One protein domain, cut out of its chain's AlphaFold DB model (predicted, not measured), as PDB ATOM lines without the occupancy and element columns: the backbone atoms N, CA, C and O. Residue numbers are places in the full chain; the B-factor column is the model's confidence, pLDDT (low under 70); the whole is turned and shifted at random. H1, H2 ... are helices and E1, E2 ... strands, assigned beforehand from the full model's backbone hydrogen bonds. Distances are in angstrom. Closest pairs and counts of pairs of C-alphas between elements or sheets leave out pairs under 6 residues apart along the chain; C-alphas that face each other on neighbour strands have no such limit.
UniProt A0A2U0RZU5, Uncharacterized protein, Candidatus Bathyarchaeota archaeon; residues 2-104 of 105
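This is residues 2 to 104 of the 105 residues of an uncharacterized protein of Candidatus Bathyarchaeota archaeon (UniProt A0A2U0RZU5). A small, strongly twisted sheet of five strands has the last part of one very long helix, H1, packed along one face, while residues 2 to 21 of H1 stick out from this body as a long arm. The short helix H2 only grazes the sheet, close to the packed part of H1. The printed part has 103 residues, with named elements in the order H1, E1, E2, H2, E3, E4, E5; the sheet runs E1, E3, E4, E5, E2 and is mixed, and the class is mixed, helices and strands. The whole is loose, with a radius of gyration of the C-alphas of 18.0 A, and spans 67 by 31 by 22 A, the arm making much of the length.

In the sheet, E1 is residues 42 to 45, E3 residues 76 to 80, E4 residues 85 to 93, E5 residues 96 to 103 and E2 residues 56 to 59. From first to last C-alpha E4 measures 24.6 A, E5 22.7 A and E3 13.4 A. E5 ends with C-alpha 103 at (-19.567, -19.160, 140.858). H1, residues 2 to 38, is 53.9 A long, from C-alpha 2 at (-32.124, -58.083, 146.903) to C-alpha 38 at (-32.904, -5.588, 134.604). H2 is residues 65 to 71.

E3, E4 and E5 form a meander, each strand the antiparallel neighbour of the one before. E3 and E4 are a hairpin, with N 78 and O 87 2.8 A apart, within hydrogen-bond range. E4 and E5 are a hairpin too, with N 102 and O 86 at 2.7 A. Edge strand E1 is parallel to E3 at 25 degrees, with N 79 and O 44 at 2.9 A. Edge strand E2 is parallel to E5 at 21 degrees, with N 58 and O 99 at 3.2 A. E2, H2 and E3 make a split strand-helix-strand unit, two strands of one sheet with a helix between them along the chain and with E4 and E5 between them in the sheet; its crossover is right-handed. H1 is on the sheet, making two layers, a helix on one face of a sheet. Its height over the sheet is 12.4 A, it lies over E3 and E4, and it runs along the strands, at 8 degrees to E3 on the local plane. The closest C-alphas of H1 and E1 are those of Met 33 and Ile 43, 7.0 A apart. H2 only grazes the sheet, with its residues 65 to 69; its closest C-alpha pair with E5 is Phe 65 and Phe 102, 7.0 A. H1 and H2 are close but not clearly touching, with the C-alphas of Phe 36 and Arg 66 7.4 A apart. In H1 and H2 every O i to N i+4 pair is within hydrogen-bond range.

The C-alphas farthest apart are those of Leu 2 and Glu 94, 67.4 A. Without residues 2 to 21, which stand free, the body spans 39 by 26 by 21 A. The printed part has no cut, and no link is long. The mean pLDDT of the printed part is 78.9; residues 50 to 64 and 94 to 95 are under 70.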
ATOM      1  N   LEU A   2     -32.130 -59.275 146.027       80.81
ATOM      2  CA  LEU A   2     -32.124 -58.083 146.903       80.81
ATOM      3  C   LEU A   2     -30.921 -57.141 146.698       80.81
ATOM      4  O   LEU A   2     -31.099 -55.930 146.655       80.81
ATOM      5  N   ILE A   3     -29.718 -57.691 146.500       86.44
ATOM      6  CA  ILE A   3     -28.495 -56.896 146.277       86.44
ATOM      7  C   ILE A   3     -28.569 -56.098 144.965       86.44
ATOM      8  O   ILE A   3     -28.210 -54.928 144.940       86.44
ATOM      9  N   ILE A   4     -29.091 -56.698 143.891       87.88
ATOM     10  CA  ILE A   4     -29.246 -56.015 142.596       87.88
ATOM     11  C   ILE A   4     -30.296 -54.902 142.709       87.88
ATOM     12  O   ILE A   4     -30.052 -53.798 142.238       87.88
ATOM     13  N   CYS A   5     -31.418 -55.145 143.399       87.25
ATOM     14  CA  CYS A   5     -32.407 -54.098 143.667       87.25
ATOM     15  C   CYS A   5     -31.812 -52.922 144.455       87.25
ATOM     16  O   CYS A   5     -32.072 -51.777 144.102       87.25
ATOM     17  N   LEU A   6     -30.994 -53.184 145.481       85.88
ATOM     18  CA  LEU A   6     -30.326 -52.130 146.253       85.88
ATOM     19  C   LEU A   6     -29.365 -51.305 145.389       85.88
ATOM     20  O   LEU A   6     -29.377 -50.079 145.471       85.88
ATOM     21  N   ILE A   7     -28.587 -51.962 144.524       89.38
ATOM     22  CA  ILE A   7     -27.687 -51.277 143.586       89.38
ATOM     23  C   ILE A   7     -28.495 -50.401 142.620       89.38
ATOM     24  O   ILE A   7     -28.186 -49.221 142.467       89.38
ATOM     25  N   CYS A   8     -29.569 -50.925 142.026       87.81
ATOM     26  CA  CYS A   8     -30.424 -50.150 141.124       87.81
ATOM     27  C   CYS A   8     -31.034 -48.922 141.812       87.81
ATOM     28  O   CYS A   8     -30.989 -47.832 141.250       87.81
ATOM     29  N   VAL A   9     -31.548 -49.067 143.038       89.69
ATOM     30  CA  VAL A   9     -32.091 -47.935 143.805       89.69
ATOM     31  C   VAL A   9     -31.000 -46.906 144.098       89.69
ATOM     32  O   VAL A   9     -31.232 -45.717 143.912       89.69
ATOM     33  N   SER A  10     -29.797 -47.340 144.484       87.38
ATOM     34  CA  SER A  10     -28.692 -46.416 144.757       87.38
ATOM     35  C   SER A  10     -28.281 -45.602 143.524       87.38
ATOM     36  O   SER A  10     -28.088 -44.395 143.636       87.38
ATOM     37  N   LEU A  11     -28.240 -46.217 142.338       89.00
ATOM     38  CA  LEU A  11     -27.928 -45.521 141.087       89.00
ATOM     39  C   LEU A  11     -29.009 -44.506 140.705       89.00
ATOM     40  O   LEU A  11     -28.679 -43.403 140.280       89.00
ATOM     41  N   ILE A  12     -30.287 -44.850 140.894       90.25
ATOM     42  CA  ILE A  12     -31.405 -43.928 140.642       90.25
ATOM     43  C   ILE A  12     -31.326 -42.729 141.586       90.25
ATOM     44  O   ILE A  12     -31.486 -41.595 141.147       90.25
ATOM     45  N   VAL A  13     -31.048 -42.969 142.869       89.94
ATOM     46  CA  VAL A  13     -30.917 -41.905 143.868       89.94
ATOM     47  C   VAL A  13     -29.750 -40.983 143.517       89.94
ATOM     48  O   VAL A  13     -29.938 -39.773 143.477       89.94
ATOM     49  N   ILE A  14     -28.574 -41.530 143.191       89.25
ATOM     50  CA  ILE A  14     -27.409 -40.727 142.787       89.25
ATOM     51  C   ILE A  14     -27.719 -39.911 141.528       89.25
ATOM     52  O   ILE A  14     -27.467 -38.711 141.513       89.25
ATOM     53  N   GLY A  15     -28.309 -40.530 140.503       86.81
ATOM     54  CA  GLY A  15     -28.695 -39.829 139.276       86.81
ATOM     55  C   GLY A  15     -29.692 -38.700 139.537       86.81
ATOM     56  O   GLY A  15     -29.546 -37.613 138.989       86.81
ATOM     57  N   PHE A  16     -30.657 -38.923 140.433       86.75
ATOM     58  CA  PHE A  16     -31.611 -37.896 140.841       86.75
ATOM     59  C   PHE A  16     -30.936 -36.739 141.587       86.75
ATOM     60  O   PHE A  16     -31.261 -35.586 141.329       86.75
ATOM     61  N   PHE A  17     -29.980 -37.022 142.475       82.00
ATOM     62  CA  PHE A  17     -29.221 -35.982 143.177       82.00
ATOM     63  C   PHE A  17     -28.363 -35.141 142.228       82.00
ATOM     64  O   PHE A  17     -28.331 -33.922 142.374       82.00
ATOM     65  N   VAL A  18     -27.700 -35.770 141.251       81.19
ATOM     66  CA  VAL A  18     -26.920 -35.052 140.229       81.19
ATOM     67  C   VAL A  18     -27.834 -34.148 139.407       81.19
ATOM     68  O   VAL A  18     -27.586 -32.951 139.321       81.19
ATOM     69  N   TRP A  19     -28.944 -34.695 138.905       81.00
ATOM     70  CA  TRP A  19     -29.919 -33.933 138.127       81.00
ATOM     71  C   TRP A  19     -30.526 -32.768 138.923       81.00
ATOM     72  O   TRP A  19     -30.682 -31.664 138.407       81.00
ATOM     73  N   PHE A  20     -30.840 -32.992 140.202       81.06
ATOM     74  CA  PHE A  20     -31.353 -31.945 141.080       81.06
ATOM     75  C   PHE A  20     -30.332 -30.817 141.282       81.06
ATOM     76  O   PHE A  20     -30.706 -29.647 141.247       81.06
ATOM     77  N   SER A  21     -29.050 -31.161 141.451       78.06
ATOM     78  CA  SER A  21     -27.962 -30.190 141.606       78.06
ATOM     79  C   SER A  21     -27.765 -29.333 140.354       78.06
ATOM     80  O   SER A  21     -27.628 -28.119 140.472       78.06
ATOM     81  N   GLU A  22     -27.766 -29.944 139.166       77.75
ATOM     82  CA  GLU A  22     -27.639 -29.224 137.889       77.75
ATOM     83  C   GLU A  22     -28.813 -28.261 137.684       77.75
ATOM     84  O   GLU A  22     -28.618 -27.078 137.415       77.75
ATOM     85  N   ASN A  23     -30.037 -28.734 137.925       81.56
ATOM     86  CA  ASN A  23     -31.240 -27.923 137.767       81.56
ATOM     87  C   ASN A  23     -31.297 -26.746 138.764       81.56
ATOM     88  O   ASN A  23     -31.847 -25.687 138.464       81.56
ATOM     89  N   GLU A  24     -30.732 -26.902 139.965       82.19
ATOM     90  CA  GLU A  24     -30.623 -25.801 140.923       82.19
ATOM     91  C   GLU A  24     -29.593 -24.749 140.484       82.19
ATOM     92  O   GLU A  24     -29.871 -23.550 140.600       82.19
ATOM     93  N   ALA A  25     -28.446 -25.178 139.951       76.88
ATOM     94  CA  ALA A  25     -27.424 -24.285 139.412       76.88
ATOM     95  C   ALA A  25     -27.955 -23.483 138.213       76.88
ATOM     96  O   ALA A  25     -27.833 -22.258 138.201       76.88
ATOM     97  N   GLU A  26     -28.636 -24.135 137.265       80.62
ATOM     98  CA  GLU A  26     -29.272 -23.464 136.122       80.62
ATOM     99  C   GLU A  26     -30.323 -22.442 136.566       80.62
ATOM    100  O   GLU A  26     -30.354 -21.312 136.075       80.62
ATOM    101  N   ARG A  27     -31.165 -22.795 137.547       83.38
ATOM    102  CA  ARG A  27     -32.178 -21.874 138.079       83.38
ATOM    103  C   ARG A  27     -31.541 -20.624 138.685       83.38
ATOM    104  O   ARG A  27     -32.018 -19.517 138.436       83.38
ATOM    105  N   LYS A  28     -30.473 -20.786 139.476       81.62
ATOM    106  CA  LYS A  28     -29.718 -19.657 140.044       81.62
ATOM    107  C   LYS A  28     -29.087 -18.814 138.934       81.62
ATOM    108  O   LYS A  28     -29.172 -17.592 138.998       81.62
ATOM    109  N   ALA A  29     -28.502 -19.450 137.917       82.12
ATOM    110  CA  ALA A  29     -27.917 -18.764 136.767       82.12
ATOM    111  C   ALA A  29     -28.944 -17.849 136.092       82.12
ATOM    112  O   ALA A  29     -28.703 -16.656 135.943       82.12
ATOM    113  N   GLN A  30     -30.127 -18.384 135.778       84.19
ATOM    114  CA  GLN A  30     -31.215 -17.629 135.158       84.19
ATOM    115  C   GLN A  30     -31.705 -16.468 136.031       84.19
ATOM    116  O   GLN A  30     -31.973 -15.382 135.519       84.19
ATOM    117  N   GLU A  31     -31.811 -16.673 137.347       85.88
ATOM    118  CA  GLU A  31     -32.199 -15.620 138.290       85.88
ATOM    119  C   GLU A  31     -31.185 -14.468 138.288       85.88
ATOM    120  O   GLU A  31     -31.570 -13.296 138.210       85.88
ATOM    121  N   TYR A  32     -29.889 -14.789 138.299       81.94
ATOM    122  CA  TYR A  32     -28.834 -13.786 138.191       81.94
ATOM    123  C   TYR A  32     -28.840 -13.102 136.829       81.94
ATOM    124  O   TYR A  32     -28.795 -11.875 136.783       81.94
ATOM    125  N   MET A  33     -28.952 -13.857 135.733       83.81
ATOM    126  CA  MET A  33     -28.976 -13.301 134.381       83.81
ATOM    127  C   MET A  33     -30.112 -12.291 134.223       83.81
ATOM    128  O   MET A  33     -29.880 -11.134 133.889       83.81
ATOM    129  N   LYS A  34     -31.332 -12.678 134.591       87.19
ATOM    130  CA  LYS A  34     -32.482 -11.775 134.546       87.19
ATOM    131  C   LYS A  34     -32.253 -10.509 135.375       87.19
ATOM    132  O   LYS A  34     -32.562  -9.406 134.938       87.19
ATOM    133  N   THR A  35     -31.680 -10.662 136.565       84.75
ATOM    134  CA  THR A  35     -31.375  -9.533 137.449       84.75
ATOM    135  C   THR A  35     -30.366  -8.565 136.815       84.75
ATOM    136  O   THR A  35     -30.501  -7.353 136.960       84.75
ATOM    137  N   PHE A  36     -29.361  -9.079 136.108       84.88
ATOM    138  CA  PHE A  36     -28.368  -8.259 135.415       84.88
ATOM    139  C   PHE A  36     -28.931  -7.574 134.166       84.88
ATOM    140  O   PHE A  36     -28.632  -6.403 133.936       84.88
ATOM    141  N   GLU A  37     -29.800  -8.246 133.412       85.62
ATOM    142  CA  GLU A  37     -30.546  -7.620 132.313       85.62
ATOM    143  C   GLU A  37     -31.429  -6.469 132.816       85.62
ATOM    144  O   GLU A  37     -31.451  -5.395 132.215       85.62
ATOM    145  N   GLU A  38     -32.105  -6.642 133.958       87.44
ATOM    146  CA  GLU A  38     -32.904  -5.588 134.604       87.44
ATOM    147  C   GLU A  38     -32.053  -4.383 135.060       87.44
ATOM    148  O   GLU A  38     -32.559  -3.263 135.129       87.44
ATOM    149  N   MET A  39     -30.757  -4.581 135.322       82.88
ATOM    150  CA  MET A  39     -29.796  -3.500 135.595       82.88
ATOM    151  C   MET A  39     -29.253  -2.827 134.329       82.88
ATOM    152  O   MET A  39     -28.503  -1.858 134.439       82.88
ATOM    153  N   GLY A  40     -29.614  -3.318 133.141       84.25
ATOM    154  CA  GLY A  40     -29.122  -2.814 131.860       84.25
ATOM    155  C   GLY A  40     -27.786  -3.412 131.414       84.25
ATOM    156  O   GLY A  40     -27.182  -2.887 130.482       84.25
ATOM    157  N   CYS A  41     -27.317  -4.493 132.047       85.69
ATOM    158  CA  CYS A  41     -26.139  -5.224 131.583       85.69
ATOM    159  C   CYS A  41     -26.508  -6.116 130.390       85.69
ATOM    160  O   CYS A  41     -27.548  -6.776 130.399       85.69
ATOM    161  N   SER A  42     -25.636  -6.199 129.386       87.12
ATOM    162  CA  SER A  42     -25.754  -7.201 128.324       87.12
ATOM    163  C   SER A  42     -25.085  -8.501 128.755       87.12
ATOM    164  O   SER A  42     -23.928  -8.487 129.190       87.12
ATOM    165  N   ILE A  43     -25.794  -9.615 128.597       86.88
ATOM    166  CA  ILE A  43     -25.282 -10.941 128.930       86.88
ATOM    167  C   ILE A  43     -24.927 -11.684 127.654       86.88
ATOM    168  O   ILE A  43     -25.745 -11.792 126.743       86.88
ATOM    169  N   GLU A  44     -23.707 -12.204 127.602       87.00
ATOM    170  CA  GLU A  44     -23.205 -12.983 126.476       87.00
ATOM    171  C   GLU A  44     -22.768 -14.368 126.960       87.00
ATOM    172  O   GLU A  44     -22.047 -14.502 127.949       87.00
ATOM    173  N   GLU A  45     -23.183 -15.421 126.261       84.44
ATOM    174  CA  GLU A  45     -22.625 -16.754 126.494       84.44
ATOM    175  C   GLU A  45     -21.240 -16.819 125.853       84.44
ATOM    176  O   GLU A  45     -21.094 -16.706 124.633       84.44
ATOM    177  N   TYR A  46     -20.208 -16.962 126.684       83.94
ATOM    178  CA  TYR A  46     -18.828 -17.005 126.217       83.94
ATOM    179  C   TYR A  46     -18.009 -17.960 127.090       83.94
ATOM    180  O   TYR A  46     -17.884 -17.720 128.295       83.94
ATOM    181  N   PRO A  47     -17.420 -19.025 126.518       79.00
ATOM    182  CA  PRO A  47     -16.635 -19.981 127.289       79.00
ATOM    183  C   PRO A  47     -15.363 -19.339 127.840       79.00
ATOM    184  O   PRO A  47     -14.553 -18.780 127.091       79.00
ATOM    185  N   PHE A  48     -15.128 -19.493 129.139       73.19
ATOM    186  CA  PHE A  48     -13.954 -18.952 129.816       73.19
ATOM    187  C   PHE A  48     -12.646 -19.522 129.244       73.19
ATOM    188  O   PHE A  48     -11.639 -18.817 129.150       73.19
ATOM    189  N   SER A  49     -12.676 -20.778 128.782       70.56
ATOM    190  CA  SER A  49     -11.556 -21.493 128.148       70.56
ATOM    191  C   SER A  49     -11.000 -20.809 126.892       70.56
ATOM    192  O   SER A  49      -9.838 -21.018 126.540       70.56
ATOM    193  N   THR A  50     -11.802 -19.971 126.233       66.31
ATOM    194  CA  THR A  50     -11.406 -19.217 125.032       66.31
ATOM    195  C   THR A  50     -10.803 -17.848 125.338       66.31
ATOM    196  O   THR A  50     -10.253 -17.195 124.447       66.31
ATOM    197  N   SER A  51     -10.843 -17.413 126.601       64.12
ATOM    198  CA  SER A  51     -10.287 -16.126 127.004       64.12
ATOM    199  C   SER A  51      -8.750 -16.176 127.052       64.12
ATOM    200  O   SER A  51      -8.120 -16.619 128.007       64.12
ATOM    201  N   HIS A  52      -8.099 -15.686 125.993       56.78
ATOM    202  CA  HIS A  52      -6.640 -15.501 125.933       56.78
ATOM    203  C   HIS A  52      -6.173 -14.245 126.691       56.78
ATOM    204  O   HIS A  52      -5.305 -13.504 126.229       56.78
ATOM    205  N   THR A  53      -6.756 -13.954 127.850       58.56
ATOM    206  CA  THR A  53      -6.336 -12.807 128.656       58.56
ATOM    207  C   THR A  53      -5.264 -13.243 129.647       58.56
ATOM    208  O   THR A  53      -5.517 -13.975 130.598       58.56
ATOM    209  N   THR A  54      -4.043 -12.739 129.448       54.53
ATOM    210  CA  THR A  54      -2.916 -12.797 130.400       54.53
ATOM    211  C   THR A  54      -3.189 -11.880 131.605       54.53
ATOM    212  O   THR A  54      -2.402 -10.996 131.940       54.53
ATOM    213  N   GLY A  55      -4.374 -12.008 132.199       57.22
ATOM    214  CA  GLY A  55      -4.866 -11.188 133.296       57.22
ATOM    215  C   GLY A  55      -4.541 -11.795 134.654       57.22
ATOM    216  O   GLY A  55      -4.234 -12.978 134.791       57.22
ATOM    217  N   THR A  56      -4.624 -10.972 135.699       55.47
ATOM    218  CA  THR A  56      -4.665 -11.486 137.071       55.47
ATOM    219  C   THR A  56      -6.080 -12.007 137.314       55.47
ATOM    220  O   THR A  56      -7.025 -11.223 137.327       55.47
ATOM    221  N   LEU A  57      -6.240 -13.326 137.455       60.19
ATOM    222  CA  LEU A  57      -7.521 -13.930 137.819       60.19
ATOM    223  C   LEU A  57      -7.817 -13.579 139.278       60.19
ATOM    224  O   LEU A  57      -7.151 -14.079 140.188       60.19
ATOM    225  N   LYS A  58      -8.810 -12.720 139.507       59.91
ATOM    226  CA  LYS A  58      -9.274 -12.408 140.853       59.91
ATOM    227  C   LYS A  58     -10.576 -13.151 141.090       59.91
ATOM    228  O   LYS A  58     -11.660 -12.702 140.733       59.91
ATOM    229  N   LEU A  59     -10.438 -14.319 141.708       58.19
ATOM    230  CA  LEU A  59     -11.558 -15.102 142.215       58.19
ATOM    231  C   LEU A  59     -12.150 -14.357 143.404       58.19
ATOM    232  O   LEU A  59     -11.593 -14.369 144.503       58.19
ATOM    233  N   ALA A  60     -13.249 -13.657 143.167       57.94
ATOM    234  CA  ALA A  60     -13.922 -12.909 144.202       57.94
ATOM    235  C   ALA A  60     -15.281 -13.548 144.467       57.94
ATOM    236  O   ALA A  60     -16.231 -13.397 143.704       57.94
ATOM    237  N   PHE A  61     -15.369 -14.250 145.595       55.16
ATOM    238  CA  PHE A  61     -16.634 -14.715 146.150       55.16
ATOM    239  C   PHE A  61     -17.365 -13.515 146.747       55.16
ATOM    240  O   PHE A  61     -17.344 -13.270 147.955       55.16
ATOM    241  N   PHE A  62     -17.957 -12.701 145.881       58.81
ATOM    242  CA  PHE A  62     -18.798 -11.611 146.327       58.81
ATOM    243  C   PHE A  62     -20.115 -12.185 146.828       58.81
ATOM    244  O   PHE A  62     -20.807 -12.900 146.114       58.81
ATOM    245  N   ARG A  63     -20.498 -11.810 148.050       58.06
ATOM    246  CA  ARG A  63     -21.856 -12.056 148.552       58.06
ATOM    247  C   ARG A  63     -22.914 -11.429 147.637       58.06
ATOM    248  O   ARG A  63     -24.054 -11.876 147.633       58.06
ATOM    249  N   ASP A  64     -22.526 -10.385 146.902       67.50
ATOM    250  CA  ASP A  64     -23.382  -9.680 145.965       67.50
ATOM    251  C   ASP A  64     -22.576  -9.178 144.752       67.50
ATOM    252  O   ASP A  64     -22.032  -8.071 144.754       67.50
ATOM    253  N   PHE A  65     -22.471 -10.016 143.714       74.81
ATOM    254  CA  PHE A  65     -21.829  -9.671 142.436       74.81
ATOM    255  C   PHE A  65     -22.476  -8.432 141.780       74.81
ATOM    256  O   PHE A  65     -21.816  -7.705 141.042       74.81
ATOM    257  N   ARG A  66     -23.732  -8.115 142.133       76.19
ATOM    258  CA  ARG A  66     -24.476  -6.953 141.625       76.19
ATOM    259  C   ARG A  66     -23.872  -5.643 142.101       76.19
ATOM    260  O   ARG A  66     -23.651  -4.750 141.298       76.19
ATOM    261  N   ILE A  67     -23.532  -5.553 143.389       78.44
ATOM    262  CA  ILE A  67     -22.893  -4.353 143.951       78.44
ATOM    263  C   ILE A  67     -21.571  -4.084 143.233       78.44
ATOM    264  O   ILE A  67     -21.288  -2.940 142.886       78.44
ATOM    265  N   PHE A  68     -20.790  -5.135 142.971       80.19
ATOM    266  CA  PHE A  68     -19.545  -5.005 142.222       80.19
ATOM    267  C   PHE A  68     -19.800  -4.513 140.792       80.19
ATOM    268  O   PHE A  68     -19.159  -3.554 140.366       80.19
ATOM    269  N   ALA A  69     -20.746  -5.130 140.076       80.44
ATOM    270  CA  ALA A  69     -21.089  -4.742 138.711       80.44
ATOM    271  C   ALA A  69     -21.548  -3.278 138.628       80.44
ATOM    272  O   ALA A  69     -21.044  -2.526 137.801       80.44
ATOM    273  N   THR A  70     -22.420  -2.839 139.542       80.94
ATOM    274  CA  THR A  70     -22.898  -1.452 139.593       80.94
ATOM    275  C   THR A  70     -21.787  -0.463 139.947       80.94
ATOM    276  O   THR A  70     -21.672   0.575 139.308       80.94
ATOM    277  N   GLN A  71     -20.957  -0.760 140.952       82.75
ATOM    278  CA  GLN A  71     -19.883   0.146 141.390       82.75
ATOM    279  C   GLN A  71     -18.801   0.355 140.334       82.75
ATOM    280  O   GLN A  71     -18.165   1.404 140.318       82.75
ATOM    281  N   ASN A  72     -18.574  -0.656 139.500       81.06
ATOM    282  CA  ASN A  72     -17.536  -0.640 138.477       81.06
ATOM    283  C   ASN A  72     -18.104  -0.413 137.073       81.06
ATOM    284  O   ASN A  72     -17.381  -0.644 136.107       81.06
ATOM    285  N   GLU A  73     -19.377   0.000 136.973       83.62
ATOM    286  CA  GLU A  73     -20.066   0.300 135.710       83.62
ATOM    287  C   GLU A  73     -19.884  -0.821 134.672       83.62
ATOM    288  O   GLU A  73     -19.591  -0.596 133.501       83.62
ATOM    289  N   ILE A  74     -20.011  -2.070 135.128       86.19
ATOM    290  CA  ILE A  74     -19.855  -3.242 134.272       86.19
ATOM    291  C   ILE A  74     -21.067  -3.335 133.351       86.19
ATOM    292  O   ILE A  74     -22.163  -3.672 133.786       86.19
ATOM    293  N   GLU A  75     -20.851  -3.084 132.066       85.12
ATOM    294  CA  GLU A  75     -21.906  -3.170 131.050       85.12
ATOM    295  C   GLU A  75     -22.086  -4.589 130.502       85.12
ATOM    296  O   GLU A  75     -23.163  -4.931 130.016       85.12
ATOM    297  N   ARG A  76     -21.036  -5.422 130.558       87.12
ATOM    298  CA  ARG A  76     -21.035  -6.766 129.964       87.12
ATOM    299  C   ARG A  76     -20.694  -7.844 130.969       87.12
ATOM    300  O   ARG A  76     -19.671  -7.770 131.654       87.12
ATOM    301  N   ILE A  77     -21.532  -8.871 130.991       88.44
ATOM    302  CA  ILE A  77     -21.353 -10.060 131.817       88.44
ATOM    303  C   ILE A  77     -21.355 -11.276 130.904       88.44
ATOM    304  O   ILE A  77     -22.198 -11.414 130.023       88.44
ATOM    305  N   TYR A  78     -20.401 -12.159 131.134       88.69
ATOM    306  CA  TYR A  78     -20.245 -13.398 130.403       88.69
ATOM    307  C   TYR A  78     -20.742 -14.559 131.247       88.69
ATOM    308  O   TYR A  78     -20.456 -14.625 132.444       88.69
ATOM    309  N   CYS A  79     -21.484 -15.465 130.622       86.75
ATOM    310  CA  CYS A  79     -21.954 -16.691 131.247       86.75
ATOM    311  C   CYS A  79     -21.212 -17.897 130.671       86.75
ATOM    312  O   CYS A  79     -21.091 -18.025 129.449       86.75
ATOM    313  N   ASP A  80     -20.739 -18.773 131.556       86.06
ATOM    314  CA  ASP A  80     -20.173 -20.071 131.212       86.06
ATOM    315  C   ASP A  80     -20.876 -21.169 132.021       86.06
ATOM    316  O   ASP A  80     -20.641 -21.355 133.224       86.06
ATOM    317  N   HIS A  81     -21.755 -21.893 131.331       80.81
ATOM    318  CA  HIS A  81     -22.542 -22.986 131.899       80.81
ATOM    319  C   HIS A  81     -21.700 -24.235 132.184       80.81
ATOM    320  O   HIS A  81     -22.064 -25.009 133.063       80.81
ATOM    321  N   GLU A  82     -20.557 -24.433 131.512       80.19
ATOM    322  CA  GLU A  82     -19.706 -25.612 131.753       80.19
ATOM    323  C   GLU A  82     -19.068 -25.565 133.145       80.19
ATOM    324  O   GLU A  82     -18.869 -26.597 133.789       80.19
ATOM    325  N   ILE A  83     -18.761 -24.357 133.624       78.50
ATOM    326  CA  ILE A  83     -18.146 -24.126 134.937       78.50
ATOM    327  C   ILE A  83     -19.107 -23.510 135.960       78.50
ATOM    328  O   ILE A  83     -18.681 -23.204 137.075       78.50
ATOM    329  N   ASN A  84     -20.384 -23.343 135.603       82.19
ATOM    330  CA  ASN A  84     -21.412 -22.702 136.424       82.19
ATOM    331  C   ASN A  84     -20.963 -21.344 136.990       82.19
ATOM    332  O   ASN A  84     -20.996 -21.111 138.209       82.19
ATOM    333  N   ALA A  85     -20.495 -20.460 136.104       82.88
ATOM    334  CA  ALA A  85     -19.967 -19.163 136.498       82.88
ATOM    335  C   ALA A  85     -20.437 -18.008 135.610       82.88
ATOM    336  O   ALA A  85     -20.582 -18.125 134.395       82.88
ATOM    337  N   LEU A  86     -20.597 -16.852 136.249       85.06
ATOM    338  CA  LEU A  86     -20.693 -15.551 135.601       85.06
ATOM    339  C   LEU A  86     -19.362 -14.831 135.767       85.06
ATOM    340  O   LEU A  86     -18.735 -14.923 136.822       85.06
ATOM    341  N   TYR A  87     -18.920 -14.085 134.765       85.31
ATOM    342  CA  TYR A  87     -17.697 -13.305 134.887       85.31
ATOM    343  C   TYR A  87     -17.735 -12.018 134.078       85.31
ATOM    344  O   TYR A  87     -18.513 -11.860 133.143       85.31
ATOM    345  N   CYS A  88     -16.884 -11.069 134.444       85.00
ATOM    346  CA  CYS A  88     -16.710  -9.833 133.697       85.00
ATOM    347  C   CYS A  88     -15.239  -9.423 133.641       85.00
ATOM    348  O   CYS A  88     -14.424  -9.804 134.488       85.00
ATOM    349  N   TYR A  89     -14.914  -8.633 132.623       82.69
ATOM    350  CA  TYR A  89     -13.604  -8.015 132.481       82.69
ATOM    351  C   TYR A  89     -13.638  -6.629 133.113       82.69
ATOM    352  O   TYR A  89     -14.405  -5.767 132.689       82.69
ATOM    353  N   HIS A  90     -12.791  -6.415 134.112       81.69
ATOM    354  CA  HIS A  90     -12.651  -5.139 134.792       81.69
ATOM    355  C   HIS A  90     -11.274  -4.524 134.482       81.69
ATOM    356  O   HIS A  90     -10.243  -5.100 134.850       81.69
ATOM    357  N   PRO A  91     -11.212  -3.377 133.785       76.38
ATOM    358  CA  PRO A  91      -9.950  -2.697 133.522       76.38
ATOM    359  C   PRO A  91      -9.423  -2.035 134.803       76.38
ATOM    360  O   PRO A  91     -10.123  -1.255 135.437       76.38
ATOM    361  N   ILE A  92      -8.170  -2.314 135.174       76.06
ATOM    362  CA  ILE A  92      -7.522  -1.718 136.362       76.06
ATOM    363  C   ILE A  92      -6.560  -0.597 135.956       76.06
ATOM    364  O   ILE A  92      -6.380   0.382 136.677       76.06
ATOM    365  N   GLN A  93      -5.874  -0.777 134.824       74.25
ATOM    366  CA  GLN A  93      -4.877   0.138 134.256       74.25
ATOM    367  C   GLN A  93      -4.905   0.016 132.727       74.25
ATOM    368  O   GLN A  93      -5.416  -0.978 132.214       74.25
ATOM    369  N   GLU A  94      -4.302   0.974 132.008       68.50
ATOM    370  CA  GLU A  94      -4.301   1.074 130.529       68.50
ATOM    371  C   GLU A  94      -4.017  -0.241 129.780       68.50
ATOM    372  O   GLU A  94      -4.504  -0.426 128.670       68.50
ATOM    373  N   TYR A  95      -3.276  -1.175 130.387       68.06
ATOM    374  CA  TYR A  95      -2.919  -2.458 129.774       68.06
ATOM    375  C   TYR A  95      -3.196  -3.673 130.664       68.06
ATOM    376  O   TYR A  95      -2.717  -4.770 130.375       68.06
ATOM    377  N   LYS A  96      -3.934  -3.498 131.768       71.75
ATOM    378  CA  LYS A  96      -4.208  -4.577 132.720       71.75
ATOM    379  C   LYS A  96      -5.704  -4.764 132.920       71.75
ATOM    380  O   LYS A  96      -6.385  -3.894 133.461       71.75
ATOM    381  N   VAL A  97      -6.170  -5.948 132.535       75.25
ATOM    382  CA  VAL A  97      -7.541  -6.416 132.742       75.25
ATOM    383  C   VAL A  97      -7.541  -7.461 133.854       75.25
ATOM    384  O   VAL A  97      -6.739  -8.400 133.844       75.25
ATOM    385  N   GLU A  98      -8.420  -7.278 134.831       79.06
ATOM    386  CA  GLU A  98      -8.777  -8.285 135.827       79.06
ATOM    387  C   GLU A  98     -10.018  -9.032 135.348       79.06
ATOM    388  O   GLU A  98     -10.948  -8.421 134.822       79.06
ATOM    389  N   ILE A  99     -10.036 -10.351 135.531       78.31
ATOM    390  CA  ILE A  99     -11.249 -11.139 135.310       78.31
ATOM    391  C   ILE A  99     -11.845 -11.451 136.670       78.31
ATOM    392  O   ILE A  99     -11.177 -12.055 137.518       78.31
ATOM    393  N   VAL A 100     -13.085 -11.020 136.867       79.38
ATOM    394  CA  VAL A 100     -13.841 -11.264 138.091       79.38
ATOM    395  C   VAL A 100     -14.815 -12.386 137.808       79.38
ATOM    396  O   VAL A 100     -15.716 -12.217 136.994       79.38
ATOM    397  N   VAL A 101     -14.610 -13.525 138.464       79.00
ATOM    398  CA  VAL A 101     -15.426 -14.732 138.286       79.00
ATOM    399  C   VAL A 101     -16.290 -14.952 139.521       79.00
ATOM    400  O   VAL A 101     -15.790 -14.919 140.648       79.00
ATOM    401  N   PHE A 102     -17.572 -15.208 139.292       80.06
ATOM    402  CA  PHE A 102     -18.591 -15.507 140.283       80.06
ATOM    403  C   PHE A 102     -19.200 -16.885 140.008       80.06
ATOM    404  O   PHE A 102     -19.895 -17.080 139.013       80.06
ATOM    405  N   TYR A 103     -18.956 -17.832 140.910       75.38
ATOM    406  CA  TYR A 103     -19.567 -19.160 140.858       75.38
ATOM    407  C   TYR A 103     -20.924 -19.146 141.552       75.38
ATOM    408  O   TYR A 103     -21.040 -18.636 142.667       75.38
ATOM    409  N   TYR A 104     -21.928 -19.748 140.918       72.00
ATOM    410  CA  TYR A 104     -23.287 -19.841 141.462       72.00
ATOM    411  C   TYR A 104     -23.699 -21.264 141.873       72.00
ATOM    412  O   TYR A 104     -24.886 -21.507 142.104       72.00
TER     413      TYR A 104